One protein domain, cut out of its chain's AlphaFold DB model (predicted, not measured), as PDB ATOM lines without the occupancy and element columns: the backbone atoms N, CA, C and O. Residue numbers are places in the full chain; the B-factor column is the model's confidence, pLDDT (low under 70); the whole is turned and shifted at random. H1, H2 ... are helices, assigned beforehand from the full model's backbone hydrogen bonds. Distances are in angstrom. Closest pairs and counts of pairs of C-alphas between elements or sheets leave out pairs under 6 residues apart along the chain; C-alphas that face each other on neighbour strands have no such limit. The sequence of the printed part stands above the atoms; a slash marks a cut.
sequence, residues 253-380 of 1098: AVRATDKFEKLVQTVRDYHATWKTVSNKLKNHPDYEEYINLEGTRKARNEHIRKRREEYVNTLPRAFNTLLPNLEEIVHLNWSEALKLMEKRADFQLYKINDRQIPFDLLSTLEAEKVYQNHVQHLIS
ATOM      1  N   ALA A 253     -61.783  50.195  97.654       92.38
ATOM      2  CA  ALA A 253     -61.060  51.210  96.885       92.38
ATOM      3  C   ALA A 253     -59.560  51.290  97.239       92.38
ATOM      4  O   ALA A 253     -58.723  51.369  96.338       92.38
ATOM      5  N   VAL A 254     -59.199  51.216  98.527       94.38
ATOM      6  CA  VAL A 254     -57.791  51.180  98.973       94.38
ATOM      7  C   VAL A 254     -57.099  49.912  98.470       94.38
ATOM      8  O   VAL A 254     -56.050  50.007  97.840       94.38
ATOM      9  N   ARG A 255     -57.720  48.734  98.626       95.62
ATOM     10  CA  ARG A 255     -57.159  47.463  98.135       95.62
ATOM     11  C   ARG A 255     -56.931  47.469  96.621       95.62
ATOM     12  O   ARG A 255     -55.909  46.966  96.157       95.62
ATOM     13  N   ALA A 256     -57.859  48.037  95.850       94.81
ATOM     14  CA  ALA A 256     -57.697  48.209  94.408       94.81
ATOM     15  C   ALA A 256     -56.581  49.216  94.075       94.81
ATOM     16  O   ALA A 256     -55.821  48.995  93.133       94.81
ATOM     17  N   THR A 257     -56.430  50.280  94.871       93.38
ATOM     18  CA  THR A 257     -55.334  51.259  94.737       93.38
ATOM     19  C   THR A 257     -53.976  50.603  94.974       93.38
ATOM     20  O   THR A 257     -53.121  50.684  94.098       93.38
ATOM     21  N   ASP A 258     -53.804  49.844  96.061       93.25
ATOM     22  CA  ASP A 258     -52.564  49.108  96.365       93.25
ATOM     23  C   ASP A 258     -52.148  48.145  95.245       93.25
ATOM     24  O   ASP A 258     -50.957  47.947  94.990       93.25
ATOM     25  N   LYS A 259     -53.127  47.489  94.609       94.25
ATOM     26  CA  LYS A 259     -52.910  46.593  93.465       94.25
ATOM     27  C   LYS A 259     -52.499  47.379  92.219       94.25
ATOM     28  O   LYS A 259     -51.475  47.070  91.609       94.25
ATOM     29  N   PHE A 260     -53.262  48.413  91.864       93.38
ATOM     30  CA  PHE A 260     -52.988  49.278  90.716       93.38
ATOM     31  C   PHE A 260     -51.623  49.972  90.839       93.38
ATOM     32  O   PHE A 260     -50.862  50.014  89.876       93.38
ATOM     33  N   GLU A 261     -51.247  50.428  92.033       89.19
ATOM     34  CA  GLU A 261     -49.949  51.046  92.304       89.19
ATOM     35  C   GLU A 261     -48.755  50.098  92.110       89.19
ATOM     36  O   GLU A 261     -47.679  50.560  91.716       89.19
ATOM     37  N   LYS A 262     -48.932  48.796  92.370       89.38
ATOM     38  CA  LYS A 262     -47.934  47.744  92.094       89.38
ATOM     39  C   LYS A 262     -47.917  47.373  90.611       89.38
ATOM     40  O   LYS A 262     -46.852  47.162  90.037       89.38
ATOM     41  N   LEU A 263     -49.082  47.367  89.962       89.25
ATOM     42  CA  LEU A 263     -49.206  47.163  88.519       89.25
ATOM     43  C   LEU A 263     -48.528  48.294  87.725       89.25
ATOM     44  O   LEU A 263     -47.805  48.020  86.767       89.25
ATOM     45  N   VAL A 264     -48.680  49.553  88.149       84.69
ATOM     46  CA  VAL A 264     -48.008  50.716  87.539       84.69
ATOM     47  C   VAL A 264     -46.481  50.611  87.643       84.69
ATOM     48  O   VAL A 264     -45.799  50.937  86.675       84.69
ATOM     49  N   GLN A 265     -45.932  50.066  88.735       80.88
ATOM     50  CA  GLN A 265     -44.485  49.822  88.880       80.88
ATOM     51  C   GLN A 265     -43.921  48.780  87.891       80.88
ATOM     52  O   GLN A 265     -42.706  48.689  87.718       80.88
ATOM     53  N   THR A 266     -44.764  48.008  87.190       80.94
ATOM     54  CA  THR A 266     -44.296  47.131  86.098       80.94
ATOM     55  C   THR A 266     -43.963  47.901  84.811       80.94
ATOM     56  O   THR A 266     -43.278  47.375  83.929       80.94
ATOM     57  N   VAL A 267     -44.405  49.161  84.695       75.94
ATOM     58  CA  VAL A 267     -44.268  50.002  83.498       75.94
ATOM     59  C   VAL A 267     -42.883  50.661  83.460       75.94
ATOM     60  O   VAL A 267     -42.722  51.839  83.752       75.94
ATOM     61  N   ARG A 268     -41.872  49.890  83.041       67.56
ATOM     62  CA  ARG A 268     -40.462  50.337  82.902       67.56
ATOM     63  C   ARG A 268     -40.211  51.394  81.814       67.56
ATOM     64  O   ARG A 268     -39.106  51.904  81.689       67.56
ATOM     65  N   ASP A 269     -41.209  51.654  80.980       68.12
ATOM     66  CA  ASP A 269     -41.169  52.588  79.855       68.12
ATOM     67  C   ASP A 269     -41.613  53.972  80.354       68.12
ATOM     68  O   ASP A 269     -42.800  54.308  80.353       68.12
ATOM     69  N   TYR A 270     -40.648  54.751  80.853       63.28
ATOM     70  CA  TYR A 270     -40.902  56.037  81.514       63.28
ATOM     71  C   TYR A 270     -41.438  57.125  80.574       63.28
ATOM     72  O   TYR A 270     -42.057  58.082  81.050       63.28
ATOM     73  N   HIS A 271     -41.244  56.968  79.261       66.88
ATOM     74  CA  HIS A 271     -41.711  57.891  78.222       66.88
ATOM     75  C   HIS A 271     -43.091  57.530  77.660       66.88
ATOM     76  O   HIS A 271     -43.714  58.361  76.997       66.88
ATOM     77  N   ALA A 272     -43.632  56.349  77.983       72.12
ATOM     78  CA  ALA A 272     -44.976  55.954  77.579       72.12
ATOM     79  C   ALA A 272     -46.033  57.017  77.934       72.12
ATOM     80  O   ALA A 272     -46.192  57.443  79.086       72.12
ATOM     81  N   THR A 273     -46.824  57.418  76.939       80.69
ATOM     82  CA  THR A 273     -48.020  58.234  77.174       80.69
ATOM     83  C   THR A 273     -49.061  57.420  77.944       80.69
ATOM     84  O   THR A 273     -49.075  56.186  77.878       80.69
ATOM     85  N   TRP A 274     -49.997  58.084  78.634       84.81
ATOM     86  CA  TRP A 274     -51.100  57.375  79.302       84.81
ATOM     87  C   TRP A 274     -51.877  56.466  78.336       84.81
ATOM     88  O   TRP A 274     -52.280  55.377  78.726       84.81
ATOM     89  N   LYS A 275     -52.022  56.866  77.064       87.12
ATOM     90  CA  LYS A 275     -52.667  56.073  76.006       87.12
ATOM     91  C   LYS A 275     -51.913  54.772  75.706       87.12
ATOM     92  O   LYS A 275     -52.552  53.750  75.468       87.12
ATOM     93  N   THR A 276     -50.580  54.780  75.748       86.75
ATOM     94  CA  THR A 276     -49.755  53.568  75.605       86.75
ATOM     95  C   THR A 276     -49.841  52.685  76.850       86.75
ATOM     96  O   THR A 276     -49.964  51.467  76.727       86.75
ATOM     97  N   VAL A 277     -49.817  53.276  78.049       86.38
ATOM     98  CA  VAL A 277     -49.868  52.525  79.315       86.38
ATOM     99  C   VAL A 277     -51.236  51.889  79.545       86.38
ATOM    100  O   VAL A 277     -51.306  50.683  79.766       86.38
ATOM    101  N   SER A 278     -52.332  52.637  79.406       90.06
ATOM    102  CA  SER A 278     -53.685  52.088  79.551       90.06
ATOM    103  C   SER A 278     -53.968  50.983  78.531       90.06
ATOM    104  O   SER A 278     -54.558  49.969  78.888       90.06
ATOM    105  N   ASN A 279     -53.465  51.084  77.292       89.69
ATOM    106  CA  ASN A 279     -53.587  49.996  76.314       89.69
ATOM    107  C   ASN A 279     -52.765  48.741  76.653       89.69
ATOM    108  O   ASN A 279     -53.163  47.660  76.222       89.69
ATOM    109  N   LYS A 280     -51.673  48.859  77.424       88.06
ATOM    110  CA  LYS A 280     -50.937  47.712  77.987       88.06
ATOM    111  C   LYS A 280     -51.675  47.116  79.201       88.06
ATOM    112  O   LYS A 280     -51.707  45.899  79.344       88.06
ATOM    113  N   LEU A 281     -52.289  47.949  80.051       89.50
ATOM    114  CA  LEU A 281     -52.899  47.525  81.323       89.50
ATOM    115  C   LEU A 281     -54.382  47.113  81.245       89.50
ATOM    116  O   LEU A 281     -54.829  46.359  82.102       89.50
ATOM    117  N   LYS A 282     -55.144  47.547  80.230       88.88
ATOM    118  CA  LYS A 282     -56.610  47.352  80.116       88.88
ATOM    119  C   LYS A 282     -57.126  45.908  80.195       88.88
ATOM    120  O   LYS A 282     -58.303  45.720  80.460       88.88
ATOM    121  N   ASN A 283     -56.270  44.914  79.955       90.31
ATOM    122  CA  ASN A 283     -56.620  43.491  80.034       90.31
ATOM    123  C   ASN A 283     -56.279  42.867  81.407       90.31
ATOM    124  O   ASN A 283     -56.403  41.654  81.571       90.31
ATOM    125  N   HIS A 284     -55.779  43.651  82.368       93.50
ATOM    126  CA  HIS A 284     -55.371  43.169  83.688       93.50
ATOM    127  C   HIS A 284     -56.521  43.317  84.700       93.50
ATOM    128  O   HIS A 284     -57.067  44.417  84.817       93.50
ATOM    129  N   PRO A 285     -56.867  42.282  85.491       93.88
ATOM    130  CA  PRO A 285     -58.026  42.331  86.386       93.88
ATOM    131  C   PRO A 285     -57.912  43.439  87.440       93.88
ATOM    132  O   PRO A 285     -58.877  44.154  87.681       93.88
ATOM    133  N   ASP A 286     -56.720  43.662  88.003       93.94
ATOM    134  CA  ASP A 286     -56.502  44.746  88.976       93.94
ATOM    135  C   ASP A 286     -56.607  46.156  88.362       93.94
ATOM    136  O   ASP A 286     -56.882  47.121  89.073       93.94
ATOM    137  N   TYR A 287     -56.393  46.294  87.045       93.75
ATOM    138  CA  TYR A 287     -56.648  47.553  86.343       93.75
ATOM    139  C   TYR A 287     -58.156  47.760  86.191       93.75
ATOM    140  O   TYR A 287     -58.663  48.821  86.534       93.75
ATOM    141  N   GLU A 288     -58.885  46.739  85.733       93.50
ATOM    142  CA  GLU A 288     -60.343  46.804  85.598       93.50
ATOM    143  C   GLU A 288     -61.042  47.055  86.949       93.50
ATOM    144  O   GLU A 288     -61.908  47.926  87.033       93.50
ATOM    145  N   GLU A 289     -60.621  46.387  88.029       94.44
ATOM    146  CA  GLU A 289     -61.122  46.616  89.395       94.44
ATOM    147  C   GLU A 289     -60.918  48.075  89.841       94.44
ATOM    148  O   GLU A 289     -61.865  48.717  90.304       94.44
ATOM    149  N   TYR A 290     -59.718  48.635  89.644       95.12
ATOM    150  CA  TYR A 290     -59.430  50.032  89.981       95.12
ATOM    151  C   TYR A 290     -60.257  51.021  89.147       95.12
ATOM    152  O   TYR A 290     -60.837  51.963  89.688       95.12
ATOM    153  N   ILE A 291     -60.345  50.815  87.830       94.69
ATOM    154  CA  ILE A 291     -61.103  51.693  86.923       94.69
ATOM    155  C   ILE A 291     -62.600  51.655  87.249       94.69
ATOM    156  O   ILE A 291     -63.252  52.700  87.264       94.69
ATOM    157  N   ASN A 292     -63.139  50.485  87.596       93.00
ATOM    158  CA  ASN A 292     -64.529  50.351  88.024       93.00
ATOM    159  C   ASN A 292     -64.814  51.094  89.345       93.00
ATOM    160  O   ASN A 292     -65.905  51.642  89.494       93.00
ATOM    161  N   LEU A 293     -63.860  51.153  90.285       92.81
ATOM    162  CA  LEU A 293     -64.054  51.765  91.611       92.81
ATOM    163  C   LEU A 293     -63.700  53.261  91.695       92.81
ATOM    164  O   LEU A 293     -64.414  54.014  92.352       92.81
ATOM    165  N   GLU A 294     -62.611  53.694  91.056       92.31
ATOM    166  CA  GLU A 294     -62.015  55.033  91.230       92.31
ATOM    167  C   GLU A 294     -61.765  55.785  89.895       92.31
ATOM    168  O   GLU A 294     -61.639  57.012  89.897       92.31
ATOM    169  N   GLY A 295     -61.797  55.093  88.747       93.12
ATOM    170  CA  GLY A 295     -61.927  55.697  87.408       93.12
ATOM    171  C   GLY A 295     -60.628  56.042  86.665       93.12
ATOM    172  O   GLY A 295     -59.575  56.314  87.250       93.12
ATOM    173  N   THR A 296     -60.715  56.095  85.333       92.06
ATOM    174  CA  THR A 296     -59.618  56.382  84.389       92.06
ATOM    175  C   THR A 296     -58.955  57.728  84.661       92.06
ATOM    176  O   THR A 296     -57.739  57.856  84.502       92.06
ATOM    177  N   ARG A 297     -59.715  58.742  85.105       88.69
ATOM    178  CA  ARG A 297     -59.141  60.053  85.458       88.69
ATOM    179  C   ARG A 297     -58.214  59.958  86.673       88.69
ATOM    180  O   ARG A 297     -57.136  60.547  86.640       88.69
ATOM    181  N   LYS A 298     -58.588  59.199  87.713       90.25
ATOM    182  CA  LYS A 298     -57.705  58.961  88.865       90.25
ATOM    183  C   LYS A 298     -56.530  58.068  88.481       90.25
ATOM    184  O   LYS A 298     -55.402  58.440  88.772       90.25
ATOM    185  N   ALA A 299     -56.764  57.004  87.712       89.75
ATOM    186  CA  ALA A 299     -55.708  56.111  87.227       89.75
ATOM    187  C   ALA A 299     -54.620  56.866  86.435       89.75
ATOM    188  O   ALA A 299     -53.426  56.667  86.662       89.75
ATOM    189  N   ARG A 300     -55.028  57.798  85.555       88.56
ATOM    190  CA  ARG A 300     -54.121  58.700  84.827       88.56
ATOM    191  C   ARG A 300     -53.336  59.604  85.776       88.56
ATOM    192  O   ARG A 300     -52.122  59.717  85.626       88.56
ATOM    193  N   ASN A 301     -54.019  60.265  86.711       86.38
ATOM    194  CA  ASN A 301     -53.388  61.186  87.656       86.38
ATOM    195  C   ASN A 301     -52.376  60.463  88.551       86.38
ATOM    196  O   ASN A 301     -51.269  60.957  88.732       86.38
ATOM    197  N   GLU A 302     -52.725  59.278  89.041       84.44
ATOM    198  CA  GLU A 302     -51.896  58.455  89.920       84.44
ATOM    199  C   GLU A 302     -50.651  57.928  89.188       84.44
ATOM    200  O   GLU A 302     -49.524  58.058  89.661       84.44
ATOM    201  N   HIS A 303     -50.818  57.468  87.947       82.81
ATOM    202  CA  HIS A 303     -49.701  57.099  87.080       82.81
ATOM    203  C   HIS A 303     -48.783  58.288  86.707       82.81
ATOM    204  O   HIS A 303     -47.585  58.096  86.478       82.81
ATOM    205  N   ILE A 304     -49.306  59.520  86.653       80.94
ATOM    206  CA  ILE A 304     -48.485  60.736  86.512       80.94
ATOM    207  C   ILE A 304     -47.766  61.050  87.832       80.94
ATOM    208  O   ILE A 304     -46.558  61.284  87.812       80.94
ATOM    209  N   ARG A 305     -48.475  61.012  88.970       82.44
ATOM    210  CA  ARG A 305     -47.941  61.256  90.322       82.44
ATOM    211  C   ARG A 305     -46.740  60.357  90.605       82.44
ATOM    212  O   ARG A 305     -45.655  60.860  90.886       82.44
ATOM    213  N   LYS A 306     -46.912  59.044  90.437       79.38
ATOM    214  CA  LYS A 306     -45.885  58.046  90.750       79.38
ATOM    215  C   LYS A 306     -44.657  58.141  89.836       79.38
ATOM    216  O   LYS A 306     -43.532  58.048  90.316       79.38
ATOM    217  N   ARG A 307     -44.837  58.459  88.544       75.56
ATOM    218  CA  ARG A 307     -43.700  58.766  87.651       75.56
ATOM    219  C   ARG A 307     -42.951  60.036  88.058       75.56
ATOM    220  O   ARG A 307     -41.724  60.036  88.022       75.56
ATOM    221  N   ARG A 308     -43.650  61.111  88.451       77.00
ATOM    222  CA  ARG A 308     -42.994  62.333  88.961       77.00
ATOM    223  C   ARG A 308     -42.146  62.022  90.194       77.00
ATOM    224  O   ARG A 308     -41.001  62.452  90.250       77.00
ATOM    225  N   GLU A 309     -42.679  61.234  91.124       80.19
ATOM    226  CA  GLU A 309     -41.987  60.795  92.342       80.19
ATOM    227  C   GLU A 309     -40.682  60.029  92.031       80.19
ATOM    228  O   GLU A 309     -39.620  60.377  92.547       80.19
ATOM    229  N   GLU A 310     -40.716  59.053  91.118       76.19
ATOM    230  CA  GLU A 310     -39.527  58.284  90.705       76.19
ATOM    231  C   GLU A 310     -38.452  59.147  90.009       76.19
ATOM    232  O   GLU A 310     -37.252  58.990  90.276       76.19
ATOM    233  N   TYR A 311     -38.853  60.115  89.174       76.00
ATOM    234  CA  TYR A 311     -37.919  61.085  88.588       76.00
ATOM    235  C   TYR A 311     -37.328  62.040  89.643       76.00
ATOM    236  O   TYR A 311     -36.117  62.271  89.637       76.00
ATOM    237  N   VAL A 312     -38.138  62.559  90.576       79.69
ATOM    238  CA  VAL A 312     -37.675  63.422  91.684       79.69
ATOM    239  C   VAL A 312     -36.659  62.685  92.560       79.69
ATOM    240  O   VAL A 312     -35.600  63.233  92.858       79.69
ATOM    241  N   ASN A 313     -36.899  61.407  92.865       81.75
ATOM    242  CA  ASN A 313     -35.956  60.545  93.589       81.75
ATOM    243  C   ASN A 313     -34.641  60.279  92.821       81.75
ATOM    244  O   ASN A 313     -33.642  59.865  93.414       81.75
ATOM    245  N   THR A 314     -34.604  60.546  91.510       80.19
ATOM    246  CA  THR A 314     -33.402  60.417  90.668       80.19
ATOM    247  C   THR A 314     -32.595  61.724  90.577       80.19
ATOM    248  O   THR A 314     -31.372  61.669  90.403       80.19
ATOM    249  N   LEU A 315     -33.226  62.894  90.768       83.00
ATOM    250  CA  LEU A 315     -32.580  64.216  90.685       83.00
ATOM    251  C   LEU A 315     -31.302  64.374  91.537       83.00
ATOM    252  O   LEU A 315     -30.323  64.879  90.986       83.00
ATOM    253  N   PRO A 316     -31.212  63.909  92.805       85.12
ATOM    254  CA  PRO A 316     -29.989  64.066  93.600       85.12
ATOM    255  C   PRO A 316     -28.762  63.428  92.941       85.12
ATOM    256  O   PRO A 316     -27.654  63.953  93.032       85.12
ATOM    257  N   ARG A 317     -28.943  62.306  92.230       81.38
ATOM    258  CA  ARG A 317     -27.852  61.637  91.504       81.38
ATOM    259  C   ARG A 317     -27.448  62.423  90.258       81.38
ATOM    260  O   ARG A 317     -26.260  62.526  89.980       81.38
ATOM    261  N   ALA A 318     -28.413  63.008  89.546       80.50
ATOM    262  CA  ALA A 318     -28.138  63.876  88.403       80.50
ATOM    263  C   ALA A 318     -27.406  65.162  88.826       80.50
ATOM    264  O   ALA A 318     -26.411  65.524  88.202       80.50
ATOM    265  N   PHE A 319     -27.819  65.811  89.921       86.12
ATOM    266  CA  PHE A 319     -27.152  67.016  90.430       86.12
ATOM    267  C   PHE A 319     -25.729  66.743  90.939       86.12
ATOM    268  O   PHE A 319     -24.844  67.551  90.681       86.12
ATOM    269  N   ASN A 320     -25.457  65.586  91.554       83.62
ATOM    270  CA  ASN A 320     -24.085  65.203  91.921       83.62
ATOM    271  C   ASN A 320     -23.150  64.999  90.710       83.62
ATOM    272  O   ASN A 320     -21.940  65.145  90.855       83.62
ATOM    273  N   THR A 321     -23.676  64.693  89.519       82.69
ATOM    274  CA  THR A 321     -22.877  64.593  88.283       82.69
ATOM    275  C   THR A 321     -22.801  65.925  87.531       82.69
ATOM    276  O   THR A 321     -21.729  66.325  87.087       82.69
ATOM    277  N   LEU A 322     -23.926  66.632  87.395       82.56
ATOM    278  CA  LEU A 322     -24.033  67.857  86.598       82.56
ATOM    279  C   LEU A 322     -23.548  69.105  87.346       82.56
ATOM    280  O   LEU A 322     -22.917  69.964  86.736       82.56
ATOM    281  N   LEU A 323     -23.817  69.197  88.650       85.69
ATOM    282  CA  LEU A 323     -23.542  70.349  89.514       85.69
ATOM    283  C   LEU A 323     -22.712  69.955  90.765       85.69
ATOM    284  O   LEU A 323     -23.169  70.156  91.891       85.69
ATOM    285  N   PRO A 324     -21.499  69.380  90.610       83.56
ATOM    286  CA  PRO A 324     -20.667  68.957  91.743       83.56
ATOM    287  C   PRO A 324     -19.925  70.113  92.435       83.56
ATOM    288  O   PRO A 324     -19.528  69.982  93.591       83.56
ATOM    289  N   ASN A 325     -19.685  71.227  91.737       84.19
ATOM    290  CA  ASN A 325     -18.869  72.326  92.247       84.19
ATOM    291  C   ASN A 325     -19.732  73.366  92.969       84.19
ATOM    292  O   ASN A 325     -20.489  74.097  92.331       84.19
ATOM    293  N   LEU A 326     -19.570  73.466  94.290       85.69
ATOM    294  CA  LEU A 326     -20.288  74.437  95.114       85.69
ATOM    295  C   LEU A 326     -20.054  75.889  94.661       85.69
ATOM    296  O   LEU A 326     -20.981  76.693  94.691       85.69
ATOM    297  N   GLU A 327     -18.835  76.228  94.245       82.12
ATOM    298  CA  GLU A 327     -18.430  77.617  93.972       82.12
ATOM    299  C   GLU A 327     -19.086  78.183  92.703       82.12
ATOM    300  O   GLU A 327     -19.279  79.390  92.595       82.12
ATOM    301  N   GLU A 328     -19.509  77.311  91.782       84.06
ATOM    302  CA  GLU A 328     -20.288  77.687  90.598       84.06
ATOM    303  C   GLU A 328     -21.783  77.887  90.890       84.06
ATOM    304  O   GLU A 328     -22.447  78.586  90.129       84.06
ATOM    305  N   ILE A 329     -22.329  77.267  91.948       87.25
ATOM    306  CA  ILE A 329     -23.789  77.138  92.148       87.25
ATOM    307  C   ILE A 329     -24.327  77.839  93.398       87.25
ATOM    308  O   ILE A 329     -25.500  78.200  93.429       87.25
ATOM    309  N   VAL A 330     -23.499  78.076  94.421       84.31
ATOM    310  CA  VAL A 330     -23.931  78.650  95.716       84.31
ATOM    311  C   VAL A 330     -24.522  80.062  95.600       84.31
ATOM    312  O   VAL A 330     -25.243  80.511  96.487       84.31
ATOM    313  N   HIS A 331     -24.237  80.754  94.495       85.38
ATOM    314  CA  HIS A 331     -24.753  82.086  94.181       85.38
ATOM    315  C   HIS A 331     -25.910  82.083  93.165       85.38
ATOM    316  O   HIS A 331     -26.442  83.151  92.877       85.38
ATOM    317  N   LEU A 332     -26.287  80.923  92.612       87.50
ATOM    318  CA  LEU A 332     -27.274  80.815  91.536       87.50
ATOM    319  C   LEU A 332     -28.664  80.468  92.066       87.50
ATOM    320  O   LEU A 332     -28.838  79.490  92.803       87.50
ATOM    321  N   ASN A 333     -29.676  81.203  91.599       85.00
ATOM    322  CA  ASN A 333     -31.063  80.759  91.744       85.00
ATOM    323  C   ASN A 333     -31.358  79.561  90.818       85.00
ATOM    324  O   ASN A 333     -30.583  79.228  89.918       85.00
ATOM    325  N   TRP A 334     -32.501  78.903  91.020       86.69
ATOM    326  CA  TRP A 334     -32.847  77.690  90.274       86.69
ATOM    327  C   TRP A 334     -32.914  77.906  88.747       86.69
ATOM    328  O   TRP A 334     -32.460  77.056  87.982       86.69
ATOM    329  N   SER A 335     -33.369  79.077  88.281       85.06
ATOM    330  CA  SER A 335     -33.403  79.409  86.846       85.06
ATOM    331  C   SER A 335     -32.003  79.563  86.238       85.06
ATOM    332  O   SER A 335     -31.789  79.225  85.073       85.06
ATOM    333  N   GLU A 336     -31.040  80.072  87.002       86.25
ATOM    334  CA  GLU A 336     -29.634  80.170  86.589       86.25
ATOM    335  C   GLU A 336     -28.928  78.813  86.631       86.25
ATOM    336  O   GLU A 336     -28.205  78.478  85.692       86.25
ATOM    337  N   ALA A 337     -29.191  78.001  87.658       84.81
ATOM    338  CA  ALA A 337     -28.675  76.637  87.762       84.81
ATOM    339  C   ALA A 337     -29.169  75.743  86.608       84.81
ATOM    340  O   ALA A 337     -28.384  74.978  86.044       84.81
ATOM    341  N   LEU A 338     -30.430  75.895  86.184       82.56
ATOM    342  CA  LEU A 338     -30.963  75.252  84.977       82.56
ATOM    343  C   LEU A 338     -30.189  75.673  83.717       82.56
ATOM    344  O   LEU A 338     -29.667  74.813  83.010       82.56
ATOM    345  N   LYS A 339     -30.006  76.981  83.495       83.31
ATOM    346  CA  LYS A 339     -29.222  77.528  82.364       83.31
ATOM    347  C   LYS A 339     -27.734  77.151  82.408       83.31
ATOM    348  O   LYS A 339     -27.053  77.241  81.383       83.31
ATOM    349  N   LEU A 340     -27.201  76.780  83.576       83.75
ATOM    350  CA  LEU A 340     -25.854  76.230  83.729       83.75
ATOM    351  C   LEU A 340     -25.820  74.744  83.347       83.75
ATOM    352  O   LEU A 340     -24.949  74.345  82.575       83.75
ATOM    353  N   MET A 341     -26.783  73.941  83.818       79.19
ATOM    354  CA  MET A 341     -26.910  72.529  83.430       79.19
ATOM    355  C   MET A 341     -27.113  72.369  81.921       79.19
ATOM    356  O   MET A 341     -26.414  71.569  81.310       79.19
ATOM    357  N   GLU A 342     -27.978  73.179  81.302       77.94
ATOM    358  CA  GLU A 342     -28.246  73.152  79.853       77.94
ATOM    359  C   GLU A 342     -26.995  73.279  78.974       77.94
ATOM    360  O   GLU A 342     -26.981  72.777  77.848       77.94
ATOM    361  N   LYS A 343     -25.943  73.933  79.483       79.00
ATOM    362  CA  LYS A 343     -24.674  74.164  78.779       79.00
ATOM    363  C   LYS A 343     -23.650  73.043  78.964       79.00
ATOM    364  O   LYS A 343     -22.642  73.040  78.258       79.00
ATOM    365  N   ARG A 344     -23.851  72.114  79.906       79.69
ATOM    366  CA  ARG A 344     -22.897  71.022  80.164       79.69
ATOM    367  C   ARG A 344     -23.107  69.880  79.172       79.69
ATOM    368  O   ARG A 344     -24.234  69.454  78.939       79.69
ATOM    369  N   ALA A 345     -22.017  69.350  78.615       66.81
ATOM    370  CA  ALA A 345     -22.070  68.259  77.636       66.81
ATOM    371  C   ALA A 345     -22.822  67.029  78.180       66.81
ATOM    372  O   ALA A 345     -23.667  66.460  77.489       66.81
ATOM    373  N   ASP A 346     -22.601  66.691  79.452       67.06
ATOM    374  CA  ASP A 346     -23.238  65.551  80.115       67.06
ATOM    375  C   ASP A 346     -24.758  65.707  80.272       67.06
ATOM    376  O   ASP A 346     -25.470  64.711  80.366       67.06
ATOM    377  N   PHE A 347     -25.305  66.927  80.210       69.88
ATOM    378  CA  PHE A 347     -26.756  67.143  80.195       69.88
ATOM    379  C   PHE A 347     -27.418  66.504  78.964       69.88
ATOM    380  O   PHE A 347     -28.570  66.077  79.030       69.88
ATOM    381  N   GLN A 348     -26.676  66.345  77.860       57.38
ATOM    382  CA  GLN A 348     -27.148  65.595  76.695       57.38
ATOM    383  C   GLN A 348     -27.194  64.080  76.966       57.38
ATOM    384  O   GLN A 348     -28.109  63.415  76.487       57.38
ATOM    385  N   LEU A 349     -26.312  63.519  77.805       55.78
ATOM    386  CA  LEU A 349     -26.407  62.106  78.219       55.78
ATOM    387  C   LEU A 349     -27.680  61.834  79.040       55.78
ATOM    388  O   LEU A 349     -28.289  60.775  78.879       55.78
ATOM    389  N   TYR A 350     -28.133  62.805  79.842       56.28
ATOM    390  CA  TYR A 350     -29.441  62.754  80.511       56.28
ATOM    391  C   TYR A 350     -30.628  63.020  79.567       56.28
ATOM    392  O   TYR A 350     -31.750  62.673  79.917       56.28
ATOM    393  N   LYS A 351     -30.414  63.572  78.363       50.59
ATOM    394  CA  LYS A 351     -31.452  63.720  77.322       50.59
ATOM    395  C   LYS A 351     -31.575  62.516  76.379       50.59
ATOM    396  O   LYS A 351     -32.638  62.358  75.784       50.59
ATOM    397  N   ILE A 352     -30.518  61.711  76.222       41.16
ATOM    398  CA  ILE A 352     -30.389  60.713  75.138       41.16
ATOM    399  C   ILE A 352     -30.634  59.257  75.592       41.16
ATOM    400  O   ILE A 352     -31.119  58.462  74.794       41.16
ATOM    401  N   ASN A 353     -30.341  58.887  76.846       41.38
ATOM    402  CA  ASN A 353     -30.316  57.477  77.287       41.38
ATOM    403  C   ASN A 353     -31.489  57.081  78.215       41.38
ATOM    404  O   ASN A 353     -31.258  56.890  79.410       41.38
ATOM    405  N   ASP A 354     -32.724  56.967  77.699       45.38
ATOM    406  CA  ASP A 354     -33.939  56.430  78.382       45.38
ATOM    407  C   ASP A 354     -34.246  56.975  79.801       45.38
ATOM    408  O   ASP A 354     -34.977  56.378  80.593       45.38
ATOM    409  N   ARG A 355     -33.656  58.122  80.144       52.31
ATOM    410  CA  ARG A 355     -33.675  58.767  81.468       52.31
ATOM    411  C   ARG A 355     -33.949  60.264  81.353       52.31
ATOM    412  O   ARG A 355     -33.523  61.036  82.212       52.31
ATOM    413  N   GLN A 356     -34.621  60.679  80.281       58.84
ATOM    414  CA  GLN A 356     -34.965  62.075  80.056       58.84
ATOM    415  C   GLN A 356     -35.964  62.509  81.132       58.84
ATOM    416  O   GLN A 356     -37.162  62.250  81.062       58.84
ATOM    417  N   ILE A 357     -35.436  63.188  82.148       59.12
ATOM    418  CA  ILE A 357     -36.234  63.880  83.152       59.12
ATOM    419  C   ILE A 357     -37.064  64.934  82.401       59.12
ATOM    420  O   ILE A 357     -36.467  65.762  81.705       59.12
ATOM    421  N   PRO A 358     -38.408  64.920  82.490       60.84
ATOM    422  CA  PRO A 358     -39.236  65.889  81.783       60.84
ATOM    423  C   PRO A 358     -38.841  67.316  82.169       60.84
ATOM    424  O   PRO A 358     -38.694  67.619  83.354       60.84
ATOM    425  N   PHE A 359     -38.684  68.206  81.191       55.06
ATOM    426  CA  PHE A 359     -38.286  69.593  81.460       55.06
ATOM    427  C   PHE A 359     -39.334  70.334  82.316       55.06
ATOM    428  O   PHE A 359     -38.999  71.129  83.194       55.06
ATOM    429  N   ASP A 360     -40.604  69.959  82.159       62.34
ATOM    430  CA  ASP A 360     -41.720  70.393  83.004       62.34
ATOM    431  C   ASP A 360     -41.532  70.005  84.481       62.34
ATOM    432  O   ASP A 360     -41.995  70.723  85.361       62.34
ATOM    433  N   LEU A 361     -40.847  68.887  84.770       70.06
ATOM    434  CA  LEU A 361     -40.531  68.465  86.139       70.06
ATOM    435  C   LEU A 361     -39.405  69.312  86.732       70.06
ATOM    436  O   LEU A 361     -39.489  69.724  87.881       70.06
ATOM    437  N   LEU A 362     -38.377  69.624  85.939       70.69
ATOM    438  CA  LEU A 362     -37.342  70.583  86.338       70.69
ATOM    439  C   LEU A 362     -37.924  71.986  86.593       70.69
ATOM    440  O   LEU A 362     -37.346  72.770  87.338       70.69
ATOM    441  N   SER A 363     -39.097  72.280  86.034       71.25
ATOM    442  CA  SER A 363     -39.838  73.521  86.263       71.25
ATOM    443  C   SER A 363     -40.738  73.494  87.514       71.25
ATOM    444  O   SER A 363     -41.431  74.481  87.763       71.25
ATOM    445  N   THR A 364     -40.764  72.412  88.313       78.56
ATOM    446  CA  THR A 364     -41.578  72.357  89.544       78.56
ATOM    447  C   THR A 364     -40.822  72.762  90.806       78.56
ATOM    448  O   THR A 364     -39.601  72.650  90.930       78.56
ATOM    449  N   LEU A 365     -41.605  73.168  91.807       82.50
ATOM    450  CA  LEU A 365     -41.134  73.514  93.145       82.50
ATOM    451  C   LEU A 365     -40.608  72.288  93.926       82.50
ATOM    452  O   LEU A 365     -39.862  72.454  94.889       82.50
ATOM    453  N   GLU A 366     -40.932  71.051  93.511       83.38
ATOM    454  CA  GLU A 366     -40.265  69.855  94.050       83.38
ATOM    455  C   GLU A 366     -38.812  69.754  93.560       83.38
ATOM    456  O   GLU A 366     -37.913  69.528  94.370       83.38
ATOM    457  N   ALA A 367     -38.560  69.967  92.263       83.56
ATOM    458  CA  ALA A 367     -37.204  69.937  91.713       83.56
ATOM    459  C   ALA A 367     -36.327  71.060  92.288       83.56
ATOM    460  O   ALA A 367     -35.173  70.809  92.643       83.56
ATOM    461  N   GLU A 368     -36.892  72.260  92.480       88.81
ATOM    462  CA  GLU A 368     -36.202  73.353  93.171       88.81
ATOM    463  C   GLU A 368     -35.815  72.973  94.610       88.81
ATOM    464  O   GLU A 368     -34.665  73.164  95.003       88.81
ATOM    465  N   LYS A 369     -36.728  72.377  95.393       89.44
ATOM    466  CA  LYS A 369     -36.419  71.899  96.755       89.44
ATOM    467  C   LYS A 369     -35.278  70.877  96.762       89.44
ATOM    468  O   LYS A 369     -34.409  70.940  97.630       89.44
ATOM    469  N   VAL A 370     -35.235  69.959  95.791       88.38
ATOM    470  CA  VAL A 370     -34.122  69.000  95.672       88.38
ATOM    471  C   VAL A 370     -32.806  69.702  95.306       88.38
ATOM    472  O   VAL A 370     -31.763  69.334  95.846       88.38
ATOM    473  N   TYR A 371     -32.833  70.738  94.460       88.88
ATOM    474  CA  TYR A 371     -31.648  71.554  94.167       88.88
ATOM    475  C   TYR A 371     -31.160  72.322  95.403       88.88
ATOM    476  O   TYR A 371     -29.975  72.260  95.728       88.88
ATOM    477  N   GLN A 372     -32.059  72.976  96.144       89.31
ATOM    478  CA  GLN A 372     -31.721  73.675  97.388       89.31
ATOM    479  C   GLN A 372     -31.088  72.710  98.412       89.31
ATOM    480  O   GLN A 372     -30.038  73.019  98.979       89.31
ATOM    481  N   ASN A 373     -31.648  71.506  98.573       89.81
ATOM    482  CA  ASN A 373     -31.074  70.454  99.422       89.81
ATOM    483  C   ASN A 373     -29.684  69.992  98.943       89.81
ATOM    484  O   ASN A 373     -28.789  69.791  99.765       89.81
ATOM    485  N   HIS A 374     -29.470  69.862  97.629       90.00
ATOM    486  CA  HIS A 374     -28.166  69.521  97.040       90.00
ATOM    487  C   HIS A 374     -27.109  70.609  97.288       90.00
ATOM    488  O   HIS A 374     -25.980  70.296  97.671       90.00
ATOM    489  N   VAL A 375     -27.477  71.890  97.168       89.44
ATOM    490  CA  VAL A 375     -26.588  73.012  97.518       89.44
ATOM    491  C   VAL A 375     -26.238  72.983  99.010       89.44
ATOM    492  O   VAL A 375     -25.061  73.086  99.352       89.44
ATOM    493  N   GLN A 376     -27.206  72.765  99.909       86.94
ATOM    494  CA  GLN A 376     -26.928  72.661 101.352       86.94
ATOM    495  C   GLN A 376     -26.032  71.461 101.706       86.94
ATOM    496  O   GLN A 376     -25.143  71.592 102.548       86.94
ATOM    497  N   HIS A 377     -26.202  70.323 101.025       86.19
ATOM    498  CA  HIS A 377     -25.321  69.156 101.147       86.19
ATOM    499  C   HIS A 377     -23.875  69.467 100.713       86.19
ATOM    500  O   HIS A 377     -22.922  69.089 101.393       86.19
ATOM    501  N   LEU A 378     -23.682  70.216  99.623       85.94
ATOM    502  CA  LEU A 378     -22.342  70.637  99.202       85.94
ATOM    503  C   LEU A 378     -21.731  71.702 100.137       85.94
ATOM    504  O   LEU A 378     -20.524  71.667 100.389       85.94
ATOM    505  N   ILE A 379     -22.540  72.601 100.718       84.81
ATOM    506  CA  ILE A 379     -22.092  73.551 101.756       84.81
ATOM    507  C   ILE A 379     -21.599  72.805 103.005       84.81
ATOM    508  O   ILE A 379     -20.554  73.167 103.558       84.81
ATOM    509  N   SER A 380     -22.328  71.785 103.470       78.88
ATOM    510  CA  SER A 380     -21.942  71.032 104.668       78.88
ATOM    511  C   SER A 380     -20.685  70.187 104.433       78.88
ATOM    512  O   SER A 380     -19.781  70.232 105.270       78.88
TER     513      SER A 380
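Overview. This is residues 253 to 380 of the 1098 residues of an uncharacterized protein of Rhinopithecus roxellana (UniProt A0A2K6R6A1). Two loose groups of helices are joined lengthwise by one long helix, H4. At one end of the model H1, H2 and H3 gather round the first part of H4; at the other end H5 and H10 pack together, with H6 at the far end of H10, H7 and H9 beside this pair, and H8 on the side of H5 away from H10. The printed part has 128 residues with ten named helices, H1 to H10 in order along the chain, and no named strand; the class is all helix. The whole is loose, with a radius of gyration of the C-alphas of 17.8 A, and elongated, spanning 54 by 28 by 19 A.

Arrangement. The longest helix by residues is H4, residues 296 to 312. H1, residues 253 to 264, is close to it but not clearly touching, at a steep tilt of 54 degrees; the closest C-alphas, of Val 264 and His 303, are 6.6 A apart. H2, residues 274 to 281, is also close to H4 but not clearly touching, about perpendicular at 78 degrees, with the C-alphas of Trp 274 and Arg 300 closest at 6.4 A. H3, residues 285 to 293, touches H1 at a steep tilt of 45 degrees, opposite ways; their closest C-alphas, of Ala 256 and Tyr 290, are 5.1 A apart. H1 and H2 are near each other, with 5 pairs of C-alphas within 10 A. At its other end H4 only just touches H10, residues 365 to 380, with 3 pairs of C-alphas within 8 A, made by residue 312 alone of H4; the closest are Val 312 and Ala 367, 6.5 A, at a shallow tilt of 17 degrees, the same way. H10 is the hub, touching three helices. It touches H5, residues 315 to 322, with residues 367 to 374 alone of H10, at a steep tilt of 57 degrees, the same way; the C-alphas of Pro 316 and His 374 are closest at 6.7 A. With residues 375 to 379 alone it touches H6, residues 326 to 329, where the C-alphas of Leu 326 and Leu 378 are closest at 5.9 A. H7, residues 334 to 341, is close to H10 but not clearly touching, about perpendicular at 74 degrees, with the C-alphas of Trp 334 and Glu 368 closest at 6.2 A. H8, residues 345 to 352, is close to H5 but not clearly touching, with the C-alphas of Leu 322 and Asp 346 closest at 6.9 A, and is apart from H10. H9, residues 359 to 362, is close to H4 but not clearly touching, with the C-alphas of Arg 308 and Leu 361 closest at 7.2 A. The helix packing is mostly crossed, with touching helices more often at a steep than at a shallow tilt, but only just: of the 3 pairs of helices of six or more residues that touch, H1 and H3, H4 and H10, and H5 and H10, 1 is at a shallow tilt. In H1, H2, H3, H4, H5, H7 and H10 every O i to N i+4 pair is within hydrogen-bond range, in H8 3 of 4; H6 and H9 are too short for such a pair, and each has its 1 O i to N i+3 pair within range.

Along the chain. H4 is 24.2 A from first to last C-alpha, from C-alpha 296 at (-59.618, 56.382, 84.389) to C-alpha 312 at (-37.675, 63.422, 91.684). H10 is 22.5 A long and ends at C-alpha 380, (-21.942, 71.032, 104.668). H1 is 16.1 A long and begins at C-alpha 253, (-61.060, 51.210, 96.885).

Size, cuts and confidence. The two C-alphas farthest apart, of Asn 292 and Glu 327, are 53.9 A apart. The printed part has no cut. No link is long. The mean pLDDT of the printed part is 81.4, and residues 268 to 271 and 345 to 360 are under 70.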